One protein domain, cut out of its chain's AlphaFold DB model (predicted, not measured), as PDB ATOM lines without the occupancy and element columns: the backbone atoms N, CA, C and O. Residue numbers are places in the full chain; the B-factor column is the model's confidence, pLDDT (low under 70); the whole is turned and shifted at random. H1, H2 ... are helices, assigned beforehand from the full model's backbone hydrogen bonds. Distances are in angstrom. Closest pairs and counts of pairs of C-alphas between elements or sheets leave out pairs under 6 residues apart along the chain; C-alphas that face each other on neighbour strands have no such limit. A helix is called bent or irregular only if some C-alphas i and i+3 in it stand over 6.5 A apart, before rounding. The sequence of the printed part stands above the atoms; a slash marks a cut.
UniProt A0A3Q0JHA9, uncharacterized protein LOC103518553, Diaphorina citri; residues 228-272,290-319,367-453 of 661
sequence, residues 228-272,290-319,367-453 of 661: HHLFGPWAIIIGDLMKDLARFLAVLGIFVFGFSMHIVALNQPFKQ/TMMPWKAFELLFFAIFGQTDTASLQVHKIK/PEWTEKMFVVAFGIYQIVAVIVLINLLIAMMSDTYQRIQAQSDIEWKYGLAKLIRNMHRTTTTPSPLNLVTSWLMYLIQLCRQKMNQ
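What this domain is: This is residues 228 to 272, 290 to 319 and 367 to 453 of the 661 residues of the protein "uncharacterized protein LOC103518553" of Diaphorina citri (UniProt A0A3Q0JHA9). Two long helices, H1 and arm H4a, run side by side in opposite ways, with short H2 and H3 packed at one end; past a bend, H4b leads toward H5, whose residues 439 to 453 stick out. The printed part has 162 residues, 129 of them in five named helices, H1 to H5 in order along the chain, with no named strand; the class is all helix. The whole is extended, 97 by 46 by 21 A, radius of gyration of the C-alphas 28.2 A.

Where its parts are: H1, residues 232 to 266, begins at C-alpha (122.705, 116.894, 148.718), measures 49.3 A and has a kink of 35 degrees near residue 246. H2 is residues 293 to 303, H3 310 to 313. H4, residues 368 to 425, is one helix by its hydrogen bonds but bent, C-alphas 403 and 406 being 6.6 A apart: arms H4a, 368 to 403, 52.0 A, and H4b, 406 to 425, irregular with C-alphas 406 and 409 6.6 A apart. H5, residues 433 to 453, ends at C-alpha (95.737, 108.569, 194.614).

How they stand to each other: H1 touches H4a at a shallow tilt of 15 degrees, closest C-alphas Leu 241 and Met 397, 6.5 A. With residues 256 to 264 alone H1 touches H2, closest C-alphas Ser 260 and Phe 297, 5.0 A. H5 touches no helix. Every O i to N i+4 pair is within hydrogen-bond range in H2 and H5, 28 of 31 in H1, 28 of 32 in H4a, 15 of 16 in H4b; H3 is too short for one.

The domain as a whole: C-alphas 272 and 453 are farthest apart, 97.2 A. Cuts leave gaps of 17.9 A between C-alphas 272 and 290 and 18.4 A between 319 and 367. Of the links printed whole, none is long. pLDDT is under 70 in 23 residues, among them 426 to 429.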
ATOM      1  N   HIS A 228     118.562 119.833 149.929       87.88
ATOM      2  CA  HIS A 228     118.483 120.583 148.688       87.88
ATOM      3  C   HIS A 228     119.172 119.839 147.543       87.88
ATOM      4  O   HIS A 228     120.348 119.504 147.635       87.88
ATOM      5  N   HIS A 229     118.468 119.663 146.423       84.44
ATOM      6  CA  HIS A 229     118.937 118.889 145.266       84.44
ATOM      7  C   HIS A 229     120.306 119.293 144.685       84.44
ATOM      8  O   HIS A 229     120.991 118.436 144.140       84.44
ATOM      9  N   LEU A 230     120.735 120.556 144.822       86.19
ATOM     10  CA  LEU A 230     122.082 120.975 144.398       86.19
ATOM     11  C   LEU A 230     123.179 120.654 145.428       86.19
ATOM     12  O   LEU A 230     124.321 120.449 145.043       86.19
ATOM     13  N   PHE A 231     122.857 120.619 146.726       85.75
ATOM     14  CA  PHE A 231     123.846 120.456 147.806       85.75
ATOM     15  C   PHE A 231     123.913 119.025 148.354       85.75
ATOM     16  O   PHE A 231     124.954 118.599 148.849       85.75
ATOM     17  N   GLY A 232     122.822 118.269 148.245       87.25
ATOM     18  CA  GLY A 232     122.705 116.894 148.718       87.25
ATOM     19  C   GLY A 232     123.732 115.932 148.119       87.25
ATOM     20  O   GLY A 232     124.521 115.371 148.880       87.25
ATOM     21  N   PRO A 233     123.801 115.778 146.781       90.81
ATOM     22  CA  PRO A 233     124.815 114.942 146.140       90.81
ATOM     23  C   PRO A 233     126.244 115.402 146.462       90.81
ATOM     24  O   PRO A 233     127.123 114.573 146.685       90.81
ATOM     25  N   TRP A 234     126.481 116.715 146.577       88.94
ATOM     26  CA  TRP A 234     127.796 117.254 146.945       88.94
ATOM     27  C   TRP A 234     128.220 116.844 148.360       88.94
ATOM     28  O   TRP A 234     129.381 116.501 148.555       88.94
ATOM     29  N   ALA A 235     127.305 116.818 149.333       85.31
ATOM     30  CA  ALA A 235     127.609 116.360 150.689       85.31
ATOM     31  C   ALA A 235     128.021 114.873 150.729       85.31
ATOM     32  O   ALA A 235     128.938 114.517 151.471       85.31
ATOM     33  N   ILE A 236     127.399 114.025 149.898       87.38
ATOM     34  CA  ILE A 236     127.795 112.616 149.723       87.38
ATOM     35  C   ILE A 236     129.197 112.530 149.104       87.38
ATOM     36  O   ILE A 236     130.089 111.922 149.695       87.38
ATOM     37  N   ILE A 237     129.422 113.219 147.978       90.69
ATOM     38  CA  ILE A 237     130.715 113.251 147.274       90.69
ATOM     39  C   ILE A 237     131.847 113.723 148.203       90.69
ATOM     40  O   ILE A 237     132.901 113.093 148.246       90.69
ATOM     41  N   ILE A 238     131.635 114.788 148.985       88.00
ATOM     42  CA  ILE A 238     132.615 115.280 149.968       88.00
ATOM     43  C   ILE A 238     132.956 114.181 150.984       88.00
ATOM     44  O   ILE A 238     134.132 113.963 151.269       88.00
ATOM     45  N   GLY A 239     131.958 113.461 151.505       85.25
ATOM     46  CA  GLY A 239     132.162 112.387 152.483       85.25
ATOM     47  C   GLY A 239     133.056 111.246 151.985       85.25
ATOM     48  O   GLY A 239     133.837 110.697 152.766       85.25
ATOM     49  N   ASP A 240     132.989 110.915 150.695       87.88
ATOM     50  CA  ASP A 240     133.871 109.916 150.087       87.88
ATOM     51  C   ASP A 240     135.243 110.480 149.713       87.88
ATOM     52  O   ASP A 240     136.258 109.860 150.034       87.88
ATOM     53  N   LEU A 241     135.301 111.682 149.134       91.06
ATOM     54  CA  LEU A 241     136.560 112.368 148.827       91.06
ATOM     55  C   LEU A 241     137.427 112.594 150.079       91.06
ATOM     56  O   LEU A 241     138.652 112.517 150.005       91.06
ATOM     57  N   MET A 242     136.819 112.785 151.256       88.19
ATOM     58  CA  MET A 242     137.550 112.869 152.528       88.19
ATOM     59  C   MET A 242     138.348 111.595 152.865       88.19
ATOM     60  O   MET A 242     139.361 111.688 153.559       88.19
ATOM     61  N   LYS A 243     137.949 110.411 152.371       89.00
ATOM     62  CA  LYS A 243     138.693 109.148 152.569       89.00
ATOM     63  C   LYS A 243     139.965 109.111 151.722       89.00
ATOM     64  O   LYS A 243     140.986 108.581 152.160       89.00
ATOM     65  N   ASP A 244     139.912 109.681 150.523       91.81
ATOM     66  CA  ASP A 244     141.049 109.770 149.605       91.81
ATOM     67  C   ASP A 244     142.018 110.853 150.080       91.81
ATOM     68  O   ASP A 244     143.211 110.587 150.244       91.81
ATOM     69  N   LEU A 245     141.481 112.018 150.460       92.31
ATOM     70  CA  LEU A 245     142.236 113.093 151.094       92.31
ATOM     71  C   LEU A 245     142.957 112.623 152.364       92.31
ATOM     72  O   LEU A 245     144.131 112.931 152.529       92.31
ATOM     73  N   ALA A 246     142.306 111.856 153.247       90.81
ATOM     74  CA  ALA A 246     142.941 111.353 154.469       90.81
ATOM     75  C   ALA A 246     144.107 110.390 154.179       90.81
ATOM     76  O   ALA A 246     145.159 110.485 154.816       90.81
ATOM     77  N   ARG A 247     143.956 109.496 153.189       92.69
ATOM     78  CA  ARG A 247     145.030 108.586 152.752       92.69
ATOM     79  C   ARG A 247     146.210 109.352 152.157       92.69
ATOM     80  O   ARG A 247     147.355 109.049 152.478       92.69
ATOM     81  N   PHE A 248     145.940 110.366 151.339       94.06
ATOM     82  CA  PHE A 248     146.974 111.233 150.784       94.06
ATOM     83  C   PHE A 248     147.658 112.100 151.857       94.06
ATOM     84  O   PHE A 248     148.883 112.213 151.874       94.06
ATOM     85  N   LEU A 249     146.894 112.678 152.790       91.81
ATOM     86  CA  LEU A 249     147.415 113.545 153.849       91.81
ATOM     87  C   LEU A 249     148.358 112.789 154.794       91.81
ATOM     88  O   LEU A 249     149.308 113.384 155.291       91.81
ATOM     89  N   ALA A 250     148.172 111.478 154.978       94.12
ATOM     90  CA  ALA A 250     149.143 110.632 155.671       94.12
ATOM     91  C   ALA A 250     150.502 110.577 154.941       94.12
ATOM     92  O   ALA A 250     151.543 110.727 155.578       94.12
ATOM     93  N   VAL A 251     150.507 110.434 153.608       93.44
ATOM     94  CA  VAL A 251     151.737 110.464 152.791       93.44
ATOM     95  C   VAL A 251     152.398 111.841 152.869       93.44
ATOM     96  O   VAL A 251     153.588 111.931 153.165       93.44
ATOM     97  N   LEU A 252     151.626 112.917 152.679       93.50
ATOM     98  CA  LEU A 252     152.122 114.288 152.822       93.50
ATOM     99  C   LEU A 252     152.710 114.525 154.222       93.50
ATOM    100  O   LEU A 252     153.811 115.054 154.334       93.50
ATOM    101  N   GLY A 253     152.029 114.080 155.280       93.88
ATOM    102  CA  GLY A 253     152.484 114.204 156.664       93.88
ATOM    103  C   GLY A 253     153.834 113.531 156.921       93.88
ATOM    104  O   GLY A 253     154.678 114.122 157.589       93.88
ATOM    105  N   ILE A 254     154.080 112.353 156.334       94.69
ATOM    106  CA  ILE A 254     155.387 111.673 156.394       94.69
ATOM    107  C   ILE A 254     156.476 112.523 155.722       94.69
ATOM    108  O   ILE A 254     157.553 112.690 156.295       94.69
ATOM    109  N   PHE A 255     156.200 113.111 154.552       94.62
ATOM    110  CA  PHE A 255     157.151 114.001 153.876       94.62
ATOM    111  C   PHE A 255     157.426 115.282 154.677       94.62
ATOM    112  O   PHE A 255     158.592 115.607 154.899       94.62
ATOM    113  N   VAL A 256     156.395 115.989 155.159       95.56
ATOM    114  CA  VAL A 256     156.575 117.204 155.982       95.56
ATOM    115  C   VAL A 256     157.357 116.886 157.256       95.56
ATOM    116  O   VAL A 256     158.282 117.618 157.602       95.56
ATOM    117  N   PHE A 257     157.054 115.769 157.922       95.81
ATOM    118  CA  PHE A 257     157.794 115.317 159.097       95.81
ATOM    119  C   PHE A 257     159.269 115.030 158.772       95.81
ATOM    120  O   PHE A 257     160.151 115.586 159.427       95.81
ATOM    121  N   GLY A 258     159.553 114.251 157.724       96.38
ATOM    122  CA  GLY A 258     160.922 113.929 157.307       96.38
ATOM    123  C   GLY A 258     161.756 115.168 156.969       96.38
ATOM    124  O   GLY A 258     162.862 115.330 157.486       96.38
ATOM    125  N   PHE A 259     161.206 116.091 156.173       95.75
ATOM    126  CA  PHE A 259     161.885 117.352 155.867       95.75
ATOM    127  C   PHE A 259     162.006 118.272 157.091       95.75
ATOM    128  O   PHE A 259     163.032 118.927 157.234       95.75
ATOM    129  N   SER A 260     161.039 118.287 158.018       95.31
ATOM    130  CA  SER A 260     161.153 119.092 159.244       95.31
ATOM    131  C   SER A 260     162.331 118.653 160.116       95.31
ATOM    132  O   SER A 260     163.097 119.499 160.571       95.31
ATOM    133  N   MET A 261     162.556 117.341 160.258       95.06
ATOM    134  CA  MET A 261     163.713 116.801 160.979       95.06
ATOM    135  C   MET A 261     165.031 117.104 160.255       95.06
ATOM    136  O   MET A 261     166.034 117.402 160.900       95.06
ATOM    137  N   HIS A 262     165.030 117.110 158.918       95.31
ATOM    138  CA  HIS A 262     166.198 117.518 158.138       95.31
ATOM    139  C   HIS A 262     166.538 119.012 158.318       95.31
ATOM    140  O   HIS A 262     167.706 119.351 158.486       95.31
ATOM    141  N   ILE A 263     165.540 119.903 158.363       92.00
ATOM    142  CA  ILE A 263     165.754 121.336 158.637       92.00
ATOM    143  C   ILE A 263     166.235 121.584 160.077       92.00
ATOM    144  O   ILE A 263     167.067 122.465 160.288       92.00
ATOM    145  N   VAL A 264     165.786 120.795 161.062       91.12
ATOM    146  CA  VAL A 264     166.353 120.833 162.427       91.12
ATOM    147  C   VAL A 264     167.839 120.469 162.403       91.12
ATOM    148  O   VAL A 264     168.645 121.198 162.975       91.12
ATOM    149  N   ALA A 265     168.218 119.399 161.694       91.25
ATOM    150  CA  ALA A 265     169.617 118.991 161.560       91.25
ATOM    151  C   ALA A 265     170.482 120.054 160.849       91.25
ATOM    152  O   ALA A 265     171.584 120.350 161.299       91.25
ATOM    153  N   LEU A 266     169.973 120.707 159.794       90.25
ATOM    154  CA  LEU A 266     170.691 121.800 159.116       90.25
ATOM    155  C   LEU A 266     170.920 123.038 160.005       90.25
ATOM    156  O   LEU A 266     171.807 123.834 159.707       90.25
ATOM    157  N   ASN A 267     170.153 123.221 161.084       88.38
ATOM    158  CA  ASN A 267     170.340 124.325 162.031       88.38
ATOM    159  C   ASN A 267     171.357 124.018 163.152       88.38
ATOM    160  O   ASN A 267     171.623 124.899 163.975       88.38
ATOM    161  N   GLN A 268     171.951 122.818 163.193       85.50
ATOM    162  CA  GLN A 268     172.994 122.497 164.172       85.50
ATOM    163  C   GLN A 268     174.204 123.444 164.015       85.50
ATOM    164  O   GLN A 268     174.677 123.666 162.892       85.50
ATOM    165  N   PRO A 269     174.714 124.034 165.110       78.69
ATOM    166  CA  PRO A 269     175.851 124.940 165.063       78.69
ATOM    167  C   PRO A 269     177.147 124.132 164.964       78.69
ATOM    168  O   PRO A 269     177.410 123.263 165.790       78.69
ATOM    169  N   PHE A 270     177.988 124.441 163.981       75.38
ATOM    170  CA  PHE A 270     179.317 123.845 163.855       75.38
ATOM    171  C   PHE A 270     180.342 124.927 163.518       75.38
ATOM    172  O   PHE A 270     180.114 125.775 162.655       75.38
ATOM    173  N   LYS A 271     181.483 124.899 164.211       66.62
ATOM    174  CA  LYS A 271     182.609 125.812 163.988       66.62
ATOM    175  C   LYS A 271     183.823 125.037 163.502       66.62
ATOM    176  O   LYS A 271     184.076 123.928 163.962       66.62
ATOM    177  N   GLN A 272     184.592 125.641 162.603       57.72
ATOM    178  CA  GLN A 272     185.823 125.057 162.065       57.72
ATOM    179  C   GLN A 272     187.059 125.559 162.837       57.72
ATOM    180  O   GLN A 272     188.049 125.985 162.247       57.72
ATOM    181  N   THR A 290     169.268 123.847 168.131       79.81
ATOM    182  CA  THR A 290     168.916 125.281 168.070       79.81
ATOM    183  C   THR A 290     167.472 125.554 167.630       79.81
ATOM    184  O   THR A 290     166.942 126.634 167.892       79.81
ATOM    185  N   MET A 291     166.818 124.593 166.967       81.62
ATOM    186  CA  MET A 291     165.455 124.718 166.447       81.62
ATOM    187  C   MET A 291     164.557 123.592 166.968       81.62
ATOM    188  O   MET A 291     164.806 122.414 166.723       81.62
ATOM    189  N   MET A 292     163.460 123.950 167.639       87.94
ATOM    190  CA  MET A 292     162.489 122.972 168.141       87.94
ATOM    191  C   MET A 292     161.786 122.232 166.978       87.94
ATOM    192  O   MET A 292     161.211 122.904 166.114       87.94
ATOM    193  N   PRO A 293     161.733 120.883 166.956       89.56
ATOM    194  CA  PRO A 293     161.191 120.129 165.818       89.56
ATOM    195  C   PRO A 293     159.742 120.449 165.444       89.56
ATOM    196  O   PRO A 293     159.408 120.524 164.263       89.56
ATOM    197  N   TRP A 294     158.880 120.721 166.427       90.50
ATOM    198  CA  TRP A 294     157.504 121.154 166.163       90.50
ATOM    199  C   TRP A 294     157.433 122.517 165.467       90.50
ATOM    200  O   TRP A 294     156.534 122.728 164.658       90.50
ATOM    201  N   LYS A 295     158.394 123.423 165.711       89.81
ATOM    202  CA  LYS A 295     158.451 124.714 165.012       89.81
ATOM    203  C   LYS A 295     158.937 124.557 163.572       89.81
ATOM    204  O   LYS A 295     158.422 125.236 162.690       89.81
ATOM    205  N   ALA A 296     159.866 123.632 163.317       91.38
ATOM    206  CA  ALA A 296     160.255 123.266 161.956       91.38
ATOM    207  C   ALA A 296     159.072 122.657 161.185       91.38
ATOM    208  O   ALA A 296     158.806 123.055 160.055       91.38
ATOM    209  N   PHE A 297     158.315 121.751 161.813       94.25
ATOM    210  CA  PHE A 297     157.105 121.174 161.224       94.25
ATOM    211  C   PHE A 297     156.047 122.241 160.903       94.25
ATOM    212  O   PHE A 297     155.513 122.252 159.798       94.25
ATOM    213  N   GLU A 298     155.782 123.165 161.833       94.00
ATOM    214  CA  GLU A 298     154.846 124.282 161.640       94.00
ATOM    215  C   GLU A 298     155.258 125.177 160.458       94.00
ATOM    216  O   GLU A 298     154.444 125.456 159.580       94.00
ATOM    217  N   LEU A 299     156.531 125.587 160.396       92.25
ATOM    218  CA  LEU A 299     157.043 126.434 159.315       92.25
ATOM    219  C   LEU A 299     157.007 125.725 157.956       92.25
ATOM    220  O   LEU A 299     156.618 126.334 156.964       92.25
ATOM    221  N   LEU A 300     157.342 124.432 157.886       94.25
ATOM    222  CA  LEU A 300     157.240 123.684 156.628       94.25
ATOM    223  C   LEU A 300     155.779 123.478 156.212       94.25
ATOM    224  O   LEU A 300     155.458 123.638 155.041       94.25
ATOM    225  N   PHE A 301     154.871 123.216 157.154       94.44
ATOM    226  CA  PHE A 301     153.437 123.158 156.867       94.44
ATOM    227  C   PHE A 301     152.922 124.475 156.257       94.44
ATOM    228  O   PHE A 301     152.237 124.447 155.235       94.44
ATOM    229  N   PHE A 302     153.307 125.630 156.811       94.25
ATOM    230  CA  PHE A 302     152.963 126.936 156.235       94.25
ATOM    231  C   PHE A 302     153.690 127.245 154.915       94.25
ATOM    232  O   PHE A 302     153.151 127.964 154.067       94.25
ATOM    233  N   ALA A 303     154.857 126.644 154.674       94.12
ATOM    234  CA  ALA A 303     155.565 126.747 153.402       94.12
ATOM    235  C   ALA A 303     154.808 126.107 152.223       94.12
ATOM    236  O   ALA A 303     154.968 126.583 151.099       94.12
ATOM    237  N   ILE A 304     153.942 125.109 152.455       93.62
ATOM    238  CA  ILE A 304     153.047 124.539 151.423       93.62
ATOM    239  C   ILE A 304     152.104 125.614 150.857       93.62
ATOM    240  O   ILE A 304     151.778 125.608 149.673       93.62
ATOM    241  N   PHE A 305     151.691 126.566 151.698       93.69
ATOM    242  CA  PHE A 305     150.825 127.689 151.326       93.69
ATOM    243  C   PHE A 305     151.607 128.940 150.889       93.69
ATOM    244  O   PHE A 305     151.013 130.006 150.741       93.69
ATOM    245  N   GLY A 306     152.933 128.841 150.720       92.88
ATOM    246  CA  GLY A 306     153.791 129.969 150.347       92.88
ATOM    247  C   GLY A 306     153.970 131.031 151.439       92.88
ATOM    248  O   GLY A 306     154.335 132.157 151.125       92.88
ATOM    249  N   GLN A 307     153.712 130.707 152.714       92.25
ATOM    250  CA  GLN A 307     153.800 131.654 153.841       92.25
ATOM    251  C   GLN A 307     155.138 131.592 154.600       92.25
ATOM    252  O   GLN A 307     155.239 132.057 155.734       92.25
ATOM    253  N   THR A 308     156.169 130.952 154.048       92.62
ATOM    254  CA  THR A 308     157.454 130.760 154.735       92.62
ATOM    255  C   THR A 308     158.606 130.810 153.746       92.62
ATOM    256  O   THR A 308     158.641 130.041 152.788       92.62
ATOM    257  N   ASP A 309     159.560 131.695 154.028       88.69
ATOM    258  CA  ASP A 309     160.780 131.889 153.250       88.69
ATOM    259  C   ASP A 309     161.952 131.075 153.813       88.69
ATOM    260  O   ASP A 309     161.983 130.709 154.991       88.69
ATOM    261  N   THR A 310     162.989 130.872 152.998       86.31
ATOM    262  CA  THR A 310     164.232 130.191 153.408       86.31
ATOM    263  C   THR A 310     164.946 130.880 154.573       86.31
ATOM    264  O   THR A 310     165.584 130.204 155.376       86.31
ATOM    265  N   ALA A 311     164.812 132.205 154.709       83.62
ATOM    266  CA  ALA A 311     165.366 132.960 155.833       83.62
ATOM    267  C   ALA A 311     164.688 132.611 157.171       83.62
ATOM    268  O   ALA A 311     165.363 132.536 158.194       83.62
ATOM    269  N   SER A 312     163.381 132.326 157.167       84.94
ATOM    270  CA  SER A 312     162.618 131.944 158.365       84.94
ATOM    271  C   SER A 312     162.969 130.546 158.889       84.94
ATOM    272  O   SER A 312     162.618 130.206 160.016       84.94
ATOM    273  N   LEU A 313     163.661 129.734 158.080       84.44
ATOM    274  CA  LEU A 313     164.156 128.404 158.448       84.44
ATOM    275  C   LEU A 313     165.591 128.416 158.999       84.44
ATOM    276  O   LEU A 313     166.055 127.378 159.462       84.44
ATOM    277  N   GLN A 314     166.291 129.555 158.941       84.06
ATOM    278  CA  GLN A 314     167.677 129.713 159.390       84.06
ATOM    279  C   GLN A 314     167.700 130.469 160.719       84.06
ATOM    280  O   GLN A 314     167.492 131.682 160.734       84.06
ATOM    281  N   VAL A 315     168.001 129.791 161.834       75.44
ATOM    282  CA  VAL A 315     167.983 130.403 163.183       75.44
ATOM    283  C   VAL A 315     168.842 131.675 163.252       75.44
ATOM    284  O   VAL A 315     168.420 132.673 163.834       75.44
ATOM    285  N   HIS A 316     169.986 131.691 162.565       67.06
ATOM    286  CA  HIS A 316     170.911 132.829 162.489       67.06
ATOM    287  C   HIS A 316     170.354 134.087 161.788       67.06
ATOM    288  O   HIS A 316     170.938 135.160 161.928       67.06
ATOM    289  N   LYS A 317     169.242 133.988 161.044       66.50
ATOM    290  CA  LYS A 317     168.577 135.126 160.373       66.50
ATOM    291  C   LYS A 317     167.271 135.557 161.045       66.50
ATOM    292  O   LYS A 317     166.665 136.548 160.631       66.50
ATOM    293  N   ILE A 318     166.847 134.858 162.097       60.25
ATOM    294  CA  ILE A 318     165.698 135.249 162.913       60.25
ATOM    295  C   ILE A 318     166.109 136.442 163.786       60.25
ATOM    296  O   ILE A 318     167.117 136.398 164.491       60.25
ATOM    297  N   LYS A 319     165.326 137.529 163.755       43.78
ATOM    298  CA  LYS A 319     165.586 138.715 164.588       43.78
ATOM    299  C   LYS A 319     165.593 138.329 166.082       43.78
ATOM    300  O   LYS A 319     164.694 137.602 166.513       43.78
ATOM    301  N   PRO A 367     178.834 128.666 158.278       82.06
ATOM    302  CA  PRO A 367     179.456 129.170 157.054       82.06
ATOM    303  C   PRO A 367     178.436 129.358 155.919       82.06
ATOM    304  O   PRO A 367     177.470 128.599 155.810       82.06
ATOM    305  N   GLU A 368     178.699 130.311 155.015       80.75
ATOM    306  CA  GLU A 368     177.779 130.730 153.937       80.75
ATOM    307  C   GLU A 368     177.310 129.594 153.008       80.75
ATOM    308  O   GLU A 368     176.206 129.644 152.460       80.75
ATOM    309  N   TRP A 369     178.109 128.534 152.830       85.75
ATOM    310  CA  TRP A 369     177.707 127.379 152.017       85.75
ATOM    311  C   TRP A 369     176.502 126.635 152.611       85.75
ATOM    312  O   TRP A 369     175.701 126.070 151.863       85.75
ATOM    313  N   THR A 370     176.307 126.700 153.932       85.75
ATOM    314  CA  THR A 370     175.139 126.126 154.618       85.75
ATOM    315  C   THR A 370     173.850 126.791 154.138       85.75
ATOM    316  O   THR A 370     172.839 126.116 153.953       85.75
ATOM    317  N   GLU A 371     173.877 128.090 153.814       85.88
ATOM    318  CA  GLU A 371     172.708 128.775 153.251       85.88
ATOM    319  C   GLU A 371     172.262 128.159 151.923       85.88
ATOM    320  O   GLU A 371     171.064 128.060 151.651       85.88
ATOM    321  N   LYS A 372     173.217 127.708 151.098       89.81
ATOM    322  CA  LYS A 372     172.914 127.009 149.844       89.81
ATOM    323  C   LYS A 372     172.275 125.649 150.123       89.81
ATOM    324  O   LYS A 372     171.323 125.300 149.435       89.81
ATOM    325  N   MET A 373     172.715 124.935 151.161       90.75
ATOM    326  CA  MET A 373     172.088 123.677 151.592       90.75
ATOM    327  C   MET A 373     170.638 123.886 152.043       90.75
ATOM    328  O   MET A 373     169.768 123.131 151.621       90.75
ATOM    329  N   PHE A 374     170.343 124.949 152.802       91.25
ATOM    330  CA  PHE A 374     168.962 125.324 153.140       91.25
ATOM    331  C   PHE A 374     168.112 125.614 151.896       91.25
ATOM    332  O   PHE A 374     166.992 125.118 151.797       91.25
ATOM    333  N   VAL A 375     168.633 126.388 150.936       92.25
ATOM    334  CA  VAL A 375     167.924 126.695 149.679       92.25
ATOM    335  C   VAL A 375     167.669 125.426 148.858       92.25
ATOM    336  O   VAL A 375     166.572 125.262 148.332       92.25
ATOM    337  N   VAL A 376     168.635 124.507 148.779       94.75
ATOM    338  CA  VAL A 376     168.485 123.227 148.067       94.75
ATOM    339  C   VAL A 376     167.478 122.314 148.771       94.75
ATOM    340  O   VAL A 376     166.546 121.840 148.127       94.75
ATOM    341  N   ALA A 377     167.604 122.106 150.084       93.88
ATOM    342  CA  ALA A 377     166.693 121.263 150.858       93.88
ATOM    343  C   ALA A 377     165.246 121.783 150.810       93.88
ATOM    344  O   ALA A 377     164.315 121.012 150.574       93.88
ATOM    345  N   PHE A 378     165.059 123.098 150.958       94.75
ATOM    346  CA  PHE A 378     163.755 123.745 150.832       94.75
ATOM    347  C   PHE A 378     163.218 123.711 149.395       94.75
ATOM    348  O   PHE A 378     162.032 123.473 149.191       94.75
ATOM    349  N   GLY A 379     164.075 123.889 148.386       95.12
ATOM    350  CA  GLY A 379     163.695 123.782 146.976       95.12
ATOM    351  C   GLY A 379     163.212 122.378 146.609       95.12
ATOM    352  O   GLY A 379     162.161 122.235 145.988       95.12
ATOM    353  N   ILE A 380     163.918 121.334 147.056       96.19
ATOM    354  CA  ILE A 380     163.492 119.936 146.889       96.19
ATOM    355  C   ILE A 380     162.165 119.697 147.618       96.19
ATOM    356  O   ILE A 380     161.252 119.115 147.033       96.19
ATOM    357  N   TYR A 381     162.024 120.187 148.856       96.69
ATOM    358  CA  TYR A 381     160.765 120.115 149.597       96.69
ATOM    359  C   TYR A 381     159.604 120.756 148.826       96.69
ATOM    360  O   TYR A 381     158.564 120.124 148.675       96.69
ATOM    361  N   GLN A 382     159.784 121.961 148.277       95.50
ATOM    362  CA  GLN A 382     158.754 122.662 147.502       95.50
ATOM    363  C   GLN A 382     158.394 121.931 146.202       95.50
ATOM    364  O   GLN A 382     157.214 121.788 145.878       95.50
ATOM    365  N   ILE A 383     159.382 121.393 145.478       96.31
ATOM    366  CA  ILE A 383     159.139 120.575 144.280       96.31
ATOM    367  C   ILE A 383     158.320 119.328 144.643       96.31
ATOM    368  O   ILE A 383     157.307 119.047 144.005       96.31
ATOM    369  N   VAL A 384     158.710 118.592 145.687       95.94
ATOM    370  CA  VAL A 384     158.006 117.364 146.088       95.94
ATOM    371  C   VAL A 384     156.618 117.680 146.653       95.94
ATOM    372  O   VAL A 384     155.638 117.097 146.201       95.94
ATOM    373  N   ALA A 385     156.494 118.607 147.601       94.12
ATOM    374  CA  ALA A 385     155.230 118.913 148.265       94.12
ATOM    375  C   ALA A 385     154.226 119.611 147.335       94.12
ATOM    376  O   ALA A 385     153.091 119.153 147.208       94.12
ATOM    377  N   VAL A 386     154.630 120.692 146.662       94.31
ATOM    378  CA  VAL A 386     153.705 121.534 145.889       94.31
ATOM    379  C   VAL A 386     153.577 121.063 144.441       94.31
ATOM    380  O   VAL A 386     152.459 120.945 143.944       94.31
ATOM    381  N   ILE A 387     154.680 120.746 143.753       94.56
ATOM    382  CA  ILE A 387     154.614 120.382 142.324       94.56
ATOM    383  C   ILE A 387     154.225 118.911 142.128       94.56
ATOM    384  O   ILE A 387     153.439 118.614 141.232       94.56
ATOM    385  N   VAL A 388     154.736 117.983 142.942       95.69
ATOM    386  CA  VAL A 388     154.427 116.550 142.782       95.69
ATOM    387  C   VAL A 388     153.194 116.147 143.589       95.69
ATOM    388  O   VAL A 388     152.209 115.686 143.015       95.69
ATOM    389  N   LEU A 389     153.220 116.318 144.913       94.44
ATOM    390  CA  LEU A 389     152.198 115.756 145.796       94.44
ATOM    391  C   LEU A 389     150.835 116.454 145.633       94.44
ATOM    392  O   LEU A 389     149.847 115.751 145.430       94.44
ATOM    393  N   ILE A 390     150.739 117.793 145.648       93.44
ATOM    394  CA  ILE A 390     149.436 118.473 145.453       93.44
ATOM    395  C   ILE A 390     148.816 118.146 144.085       93.44
ATOM    396  O   ILE A 390     147.624 117.850 144.014       93.44
ATOM    397  N   ASN A 391     149.598 118.130 143.001       94.50
ATOM    398  CA  ASN A 391     149.068 117.774 141.679       94.50
ATOM    399  C   ASN A 391     148.593 116.310 141.615       94.50
ATOM    400  O   ASN A 391     147.570 116.023 140.990       94.50
ATOM    401  N   LEU A 392     149.269 115.395 142.317       93.75
ATOM    402  CA  LEU A 392     148.829 114.005 142.457       93.75
ATOM    403  C   LEU A 392     147.538 113.884 143.289       93.75
ATOM    404  O   LEU A 392     146.668 113.089 142.930       93.75
ATOM    405  N   LEU A 393     147.364 114.692 144.343       93.69
ATOM    406  CA  LEU A 393     146.094 114.787 145.077       93.69
ATOM    407  C   LEU A 393     144.961 115.267 144.164       93.69
ATOM    408  O   LEU A 393     143.894 114.659 144.160       93.69
ATOM    409  N   ILE A 394     145.183 116.322 143.374       95.12
ATOM    410  CA  ILE A 394     144.179 116.845 142.435       95.12
ATOM    411  C   ILE A 394     143.784 115.762 141.419       95.12
ATOM    412  O   ILE A 394     142.594 115.554 141.186       95.12
ATOM    413  N   ALA A 395     144.754 115.024 140.868       95.38
ATOM    414  CA  ALA A 395     144.492 113.918 139.950       95.38
ATOM    415  C   ALA A 395     143.665 112.792 140.603       95.38
ATOM    416  O   ALA A 395     142.646 112.381 140.048       95.38
ATOM    417  N   MET A 396     144.052 112.342 141.804       93.19
ATOM    418  CA  MET A 396     143.343 111.294 142.554       93.19
ATOM    419  C   MET A 396     141.906 111.703 142.904       93.19
ATOM    420  O   MET A 396     140.971 110.926 142.722       93.19
ATOM    421  N   MET A 397     141.717 112.940 143.369       92.50
ATOM    422  CA  MET A 397     140.400 113.473 143.727       92.50
ATOM    423  C   MET A 397     139.509 113.664 142.491       92.50
ATOM    424  O   MET A 397     138.303 113.462 142.589       92.50
ATOM    425  N   SER A 398     140.084 114.006 141.331       94.44
ATOM    426  CA  SER A 398     139.350 114.145 140.064       94.44
ATOM    427  C   SER A 398     138.830 112.802 139.536       94.44
ATOM    428  O   SER A 398     137.653 112.701 139.188       94.44
ATOM    429  N   ASP A 399     139.660 111.752 139.545       92.81
ATOM    430  CA  ASP A 399     139.254 110.389 139.159       92.81
ATOM    431  C   ASP A 399     138.137 109.852 140.073       92.81
ATOM    432  O   ASP A 399     137.064 109.447 139.611       92.81
ATOM    433  N   THR A 400     138.327 109.954 141.395       92.81
ATOM    434  CA  THR A 400     137.297 109.551 142.360       92.81
ATOM    435  C   THR A 400     136.017 110.382 142.220       92.81
ATOM    436  O   THR A 400     134.931 109.804 142.288       92.81
ATOM    437  N   TYR A 401     136.107 111.695 141.976       94.38
ATOM    438  CA  TYR A 401     134.936 112.548 141.750       94.38
ATOM    439  C   TYR A 401     134.101 112.055 140.562       94.38
ATOM    440  O   TYR A 401     132.902 111.826 140.723       94.38
ATOM    441  N   GLN A 402     134.726 111.825 139.400       92.81
ATOM    442  CA  GLN A 402     134.028 111.373 138.189       92.81
ATOM    443  C   GLN A 402     133.318 110.030 138.401       92.81
ATOM    444  O   GLN A 402     132.163 109.864 138.006       92.81
ATOM    445  N   ARG A 403     133.976 109.088 139.087       89.62
ATOM    446  CA  ARG A 403     133.405 107.779 139.430       89.62
ATOM    447  C   ARG A 403     132.209 107.876 140.385       89.62
ATOM    448  O   ARG A 403     131.225 107.165 140.197       89.62
ATOM    449  N   ILE A 404     132.296 108.706 141.426       91.50
ATOM    450  CA  ILE A 404     131.275 108.771 142.487       91.50
ATOM    451  C   ILE A 404     130.081 109.640 142.077       91.50
ATOM    452  O   ILE A 404     128.956 109.363 142.495       91.50
ATOM    453  N   GLN A 405     130.277 110.635 141.206       90.81
ATOM    454  CA  GLN A 405     129.225 111.562 140.779       90.81
ATOM    455  C   GLN A 405     127.948 110.846 140.297       90.81
ATOM    456  O   GLN A 405     126.858 111.200 140.747       90.81
ATOM    457  N   ALA A 406     128.068 109.813 139.454       85.25
ATOM    458  CA  ALA A 406     126.918 109.084 138.905       85.25
ATOM    459  C   ALA A 406     126.101 108.317 139.965       85.25
ATOM    460  O   ALA A 406     124.877 108.254 139.880       85.25
ATOM    461  N   GLN A 407     126.768 107.764 140.981       90.25
ATOM    462  CA  GLN A 407     126.134 106.998 142.058       90.25
ATOM    463  C   GLN A 407     125.600 107.908 143.185       90.25
ATOM    464  O   GLN A 407     124.593 107.592 143.825       90.25
ATOM    465  N   SER A 408     126.229 109.070 143.393       91.00
ATOM    466  CA  SER A 408     125.928 109.995 144.496       91.00
ATOM    467  C   SER A 408     124.484 110.512 144.528       91.00
ATOM    468  O   SER A 408     123.951 110.745 145.609       91.00
ATOM    469  N   ASP A 409     123.816 110.653 143.377       90.19
ATOM    470  CA  ASP A 409     122.406 111.066 143.298       90.19
ATOM    471  C   ASP A 409     121.454 109.970 143.814       90.19
ATOM    472  O   ASP A 409     120.491 110.261 144.526       90.19
ATOM    473  N   ILE A 410     121.749 108.696 143.535       90.12
ATOM    474  CA  ILE A 410     120.973 107.551 144.036       90.12
ATOM    475  C   ILE A 410     121.139 107.436 145.557       90.12
ATOM    476  O   ILE A 410     120.157 107.285 146.291       90.12
ATOM    477  N   GLU A 411     122.372 107.567 146.048       90.06
ATOM    478  CA  GLU A 411     122.680 107.517 147.481       90.06
ATOM    479  C   GLU A 411     122.114 108.718 148.242       90.06
ATOM    480  O   GLU A 411     121.538 108.548 149.321       90.06
ATOM    481  N   TRP A 412     122.173 109.915 147.654       91.56
ATOM    482  CA  TRP A 412     121.507 111.099 148.186       91.56
ATOM    483  C   TRP A 412     119.990 110.898 148.269       91.56
ATOM    484  O   TRP A 412     119.412 111.146 149.325       91.56
ATOM    485  N   LYS A 413     119.333 110.389 147.216       92.19
ATOM    486  CA  LYS A 413     117.887 110.095 147.233       92.19
ATOM    487  C   LYS A 413     117.515 109.075 148.310       92.19
ATOM    488  O   LYS A 413     116.503 109.252 148.990       92.19
ATOM    489  N   TYR A 414     118.343 108.053 148.527       90.81
ATOM    490  CA  TYR A 414     118.169 107.102 149.627       90.81
ATOM    491  C   TYR A 414     118.327 107.770 151.007       90.81
ATOM    492  O   TYR A 414     117.485 107.583 151.892       90.81
ATOM    493  N   GLY A 415     119.356 108.606 151.188       86.06
ATOM    494  CA  GLY A 415     119.568 109.401 152.401       86.06
ATOM    495  C   GLY A 415     118.414 110.370 152.687       86.06
ATOM    496  O   GLY A 415     117.912 110.428 153.810       86.06
ATOM    497  N   LEU A 416     117.917 111.053 151.656       88.12
ATOM    498  CA  LEU A 416     116.769 111.953 151.710       88.12
ATOM    499  C   LEU A 416     115.483 111.206 152.086       88.12
ATOM    500  O   LEU A 416     114.748 111.652 152.967       88.12
ATOM    501  N   ALA A 417     115.225 110.039 151.489       88.88
ATOM    502  CA  ALA A 417     114.087 109.196 151.851       88.88
ATOM    503  C   ALA A 417     114.162 108.743 153.320       88.88
ATOM    504  O   ALA A 417     113.153 108.761 154.033       88.88
ATOM    505  N   LYS A 418     115.363 108.402 153.813       86.12
ATOM    506  CA  LYS A 418     115.603 108.078 155.226       86.12
ATOM    507  C   LYS A 418     115.334 109.284 156.137       86.12
ATOM    508  O   LYS A 418     114.635 109.120 157.138       86.12
ATOM    509  N   LEU A 419     115.808 110.480 155.777       84.56
ATOM    510  CA  LEU A 419     115.558 111.729 156.506       84.56
ATOM    511  C   LEU A 419     114.056 112.051 156.581       84.56
ATOM    512  O   LEU A 419     113.530 112.248 157.675       84.56
ATOM    513  N   ILE A 420     113.348 112.032 155.448       85.69
ATOM    514  CA  ILE A 420     111.900 112.294 155.375       85.69
ATOM    515  C   ILE A 420     111.123 111.281 156.223       85.69
ATOM    516  O   ILE A 420     110.271 111.669 157.024       85.69
ATOM    517  N   ARG A 421     111.442 109.984 156.106       85.38
ATOM    518  CA  ARG A 421     110.812 108.917 156.898       85.38
ATOM    519  C   ARG A 421     111.037 109.113 158.397       85.38
ATOM    520  O   ARG A 421     110.108 108.906 159.177       85.38
ATOM    521  N   ASN A 422     112.246 109.511 158.794       82.00
ATOM    522  CA  ASN A 422     112.569 109.796 160.187       82.00
ATOM    523  C   ASN A 422     111.748 111.001 160.684       82.00
ATOM    524  O   ASN A 422     110.985 110.832 161.628       82.00
ATOM    525  N   MET A 423     111.776 112.146 159.988       80.25
ATOM    526  CA  MET A 423     110.985 113.346 160.330       80.25
ATOM    527  C   MET A 423     109.466 113.087 160.389       80.25
ATOM    528  O   MET A 423     108.752 113.680 161.204       80.25
ATOM    529  N   HIS A 424     108.946 112.191 159.546       79.69
ATOM    530  CA  HIS A 424     107.539 111.796 159.581       79.69
ATOM    531  C   HIS A 424     107.213 110.915 160.798       79.69
ATOM    532  O   HIS A 424     106.168 111.106 161.421       79.69
ATOM    533  N   ARG A 425     108.077 109.952 161.154       74.25
ATOM    534  CA  ARG A 425     107.838 109.027 162.279       74.25
ATOM    535  C   ARG A 425     108.163 109.613 163.652       74.25
ATOM    536  O   ARG A 425     107.513 109.229 164.619       74.25
ATOM    537  N   THR A 426     109.126 110.524 163.769       69.56
ATOM    538  CA  THR A 426     109.463 111.154 165.052       69.56
ATOM    539  C   THR A 426     108.494 112.289 165.375       69.56
ATOM    540  O   THR A 426     108.332 113.238 164.605       69.56
ATOM    541  N   THR A 427     107.853 112.213 166.539       61.16
ATOM    542  CA  THR A 427     106.989 113.266 167.107       61.16
ATOM    543  C   THR A 427     107.724 114.162 168.109       61.16
ATOM    544  O   THR A 427     107.103 115.001 168.757       61.16
ATOM    545  N   THR A 428     109.041 113.995 168.254       62.41
ATOM    546  CA  THR A 428     109.864 114.834 169.124       62.41
ATOM    547  C   THR A 428     109.853 116.287 168.655       62.41
ATOM    548  O   THR A 428     109.917 116.585 167.467       62.41
ATOM    549  N   THR A 429     109.777 117.209 169.608       66.56
ATOM    550  CA  THR A 429     109.979 118.639 169.372       66.56
ATOM    551  C   THR A 429     111.479 118.946 169.212       66.56
ATOM    552  O   THR A 429     112.325 118.144 169.631       66.56
ATOM    553  N   PRO A 430     111.858 120.079 168.594       73.94
ATOM    554  CA  PRO A 430     113.251 120.520 168.566       73.94
ATOM    555  C   PRO A 430     113.756 120.907 169.964       73.94
ATOM    556  O   PRO A 430     112.976 121.248 170.857       73.94
ATOM    557  N   SER A 431     115.080 120.897 170.149       71.25
ATOM    558  CA  SER A 431     115.711 121.592 171.283       71.25
ATOM    559  C   SER A 431     115.381 123.093 171.203       71.25
ATOM    560  O   SER A 431     115.308 123.612 170.091       71.25
ATOM    561  N   PRO A 432     115.142 123.821 172.305       64.00
ATOM    562  CA  PRO A 432     115.131 123.391 173.706       64.00
ATOM    563  C   PRO A 432     113.771 122.845 174.167       64.00
ATOM    564  O   PRO A 432     113.630 122.399 175.307       64.00
ATOM    565  N   LEU A 433     112.739 122.926 173.320       66.38
ATOM    566  CA  LEU A 433     111.367 122.606 173.702       66.38
ATOM    567  C   LEU A 433     111.226 121.152 174.141       66.38
ATOM    568  O   LEU A 433     110.460 120.893 175.060       66.38
ATOM    569  N   ASN A 434     112.005 120.228 173.577       73.56
ATOM    570  CA  ASN A 434     112.041 118.828 174.006       73.56
ATOM    571  C   ASN A 434     112.318 118.640 175.512       73.56
ATOM    572  O   ASN A 434     111.769 117.721 176.126       73.56
ATOM    573  N   LEU A 435     113.123 119.515 176.125       71.06
ATOM    574  CA  LEU A 435     113.402 119.510 177.560       71.06
ATOM    575  C   LEU A 435     112.152 119.936 178.336       71.06
ATOM    576  O   LEU A 435     111.703 119.219 179.233       71.06
ATOM    577  N   VAL A 436     111.544 121.055 177.932       66.50
ATOM    578  CA  VAL A 436     110.326 121.602 178.549       66.50
ATOM    579  C   VAL A 436     109.158 120.623 178.414       66.50
ATOM    580  O   VAL A 436     108.481 120.349 179.400       66.50
ATOM    581  N   THR A 437     108.948 120.030 177.234       66.50
ATOM    582  CA  THR A 437     107.871 119.059 176.995       66.50
ATOM    583  C   THR A 437     108.058 117.785 177.803       66.50
ATOM    584  O   THR A 437     107.083 117.274 178.346       66.50
ATOM    585  N   SER A 438     109.291 117.280 177.931       68.12
ATOM    586  CA  SER A 438     109.574 116.072 178.719       68.12
ATOM    587  C   SER A 438     109.326 116.301 180.210       68.12
ATOM    588  O   SER A 438     108.644 115.498 180.850       68.12
ATOM    589  N   TRP A 439     109.798 117.426 180.756       66.31
ATOM    590  CA  TRP A 439     109.539 117.800 182.149       66.31
ATOM    591  C   TRP A 439     108.056 118.084 182.409       66.31
ATOM    592  O   TRP A 439     107.514 117.609 183.406       66.31
ATOM    593  N   LEU A 440     107.368 118.790 181.506       62.78
ATOM    594  CA  LEU A 440     105.938 119.077 181.627       62.78
ATOM    595  C   LEU A 440     105.095 117.793 181.572       62.78
ATOM    596  O   LEU A 440     104.220 117.602 182.413       62.78
ATOM    597  N   MET A 441     105.393 116.877 180.646       65.25
ATOM    598  CA  MET A 441     104.760 115.553 180.571       65.25
ATOM    599  C   MET A 441     104.980 114.747 181.854       65.25
ATOM    600  O   MET A 441     104.027 114.179 182.387       65.25
ATOM    601  N   TYR A 442     106.202 114.736 182.391       74.94
ATOM    602  CA  TYR A 442     106.520 114.068 183.653       74.94
ATOM    603  C   TYR A 442     105.763 114.683 184.845       74.94
ATOM    604  O   TYR A 442     105.166 113.956 185.640       74.94
ATOM    605  N   LEU A 443     105.684 116.015 184.933       69.50
ATOM    606  CA  LEU A 443     104.907 116.717 185.961       69.50
ATOM    607  C   LEU A 443     103.398 116.451 185.831       69.50
ATOM    608  O   LEU A 443     102.740 116.193 186.836       69.50
ATOM    609  N   ILE A 444     102.844 116.432 184.615       73.12
ATOM    610  CA  ILE A 444     101.438 116.066 184.372       73.12
ATOM    611  C   ILE A 444     101.185 114.607 184.774       73.12
ATOM    612  O   ILE A 444     100.155 114.320 185.384       73.12
ATOM    613  N   GLN A 445     102.112 113.686 184.497       75.56
ATOM    614  CA  GLN A 445     102.014 112.294 184.944       75.56
ATOM    615  C   GLN A 445     102.053 112.182 186.473       75.56
ATOM    616  O   GLN A 445     101.194 111.506 187.038       75.56
ATOM    617  N   LEU A 446     102.961 112.887 187.156       75.00
ATOM    618  CA  LEU A 446     103.010 112.943 188.622       75.00
ATOM    619  C   LEU A 446     101.727 113.541 189.218       75.00
ATOM    620  O   LEU A 446     101.162 112.977 190.155       75.00
ATOM    621  N   CYS A 447     101.208 114.631 188.653       72.00
ATOM    622  CA  CYS A 447      99.947 115.238 189.079       72.00
ATOM    623  C   CYS A 447      98.748 114.311 188.828       72.00
ATOM    624  O   CYS A 447      97.909 114.161 189.715       72.00
ATOM    625  N   ARG A 448      98.682 113.613 187.686       76.69
ATOM    626  CA  ARG A 448      97.654 112.591 187.410       76.69
ATOM    627  C   ARG A 448      97.770 111.390 188.348       76.69
ATOM    628  O   ARG A 448      96.748 110.911 188.826       76.69
ATOM    629  N   GLN A 449      98.977 110.929 188.677       72.62
ATOM    630  CA  GLN A 449      99.187 109.880 189.682       72.62
ATOM    631  C   GLN A 449      98.730 110.342 191.073       72.62
ATOM    632  O   GLN A 449      98.003 109.613 191.743       72.62
ATOM    633  N   LYS A 450      99.071 111.571 191.478       69.94
ATOM    634  CA  LYS A 450      98.663 112.164 192.760       69.94
ATOM    635  C   LYS A 450      97.147 112.396 192.833       69.94
ATOM    636  O   LYS A 450      96.547 112.114 193.865       69.94
ATOM    637  N   MET A 451      96.499 112.804 191.737       63.53
ATOM    638  CA  MET A 451      95.033 112.872 191.638       63.53
ATOM    639  C   MET A 451      94.384 111.484 191.655       63.53
ATOM    640  O   MET A 451      93.421 111.287 192.384       63.53
ATOM    641  N   ASN A 452      94.940 110.484 190.966       64.94
ATOM    642  CA  ASN A 452      94.451 109.099 191.013       64.94
ATOM    643  C   ASN A 452      94.715 108.400 192.362       64.94
ATOM    644  O   ASN A 452      94.110 107.363 192.643       64.94
ATOM    645  N   GLN A 453      95.597 108.943 193.204       59.00
ATOM    646  CA  GLN A 453      95.737 108.569 194.614       59.00
ATOM    647  C   GLN A 453      94.759 109.358 195.507       59.00
ATOM    648  O   GLN A 453      94.137 108.768 196.382       59.00
TER     649      GLN A 453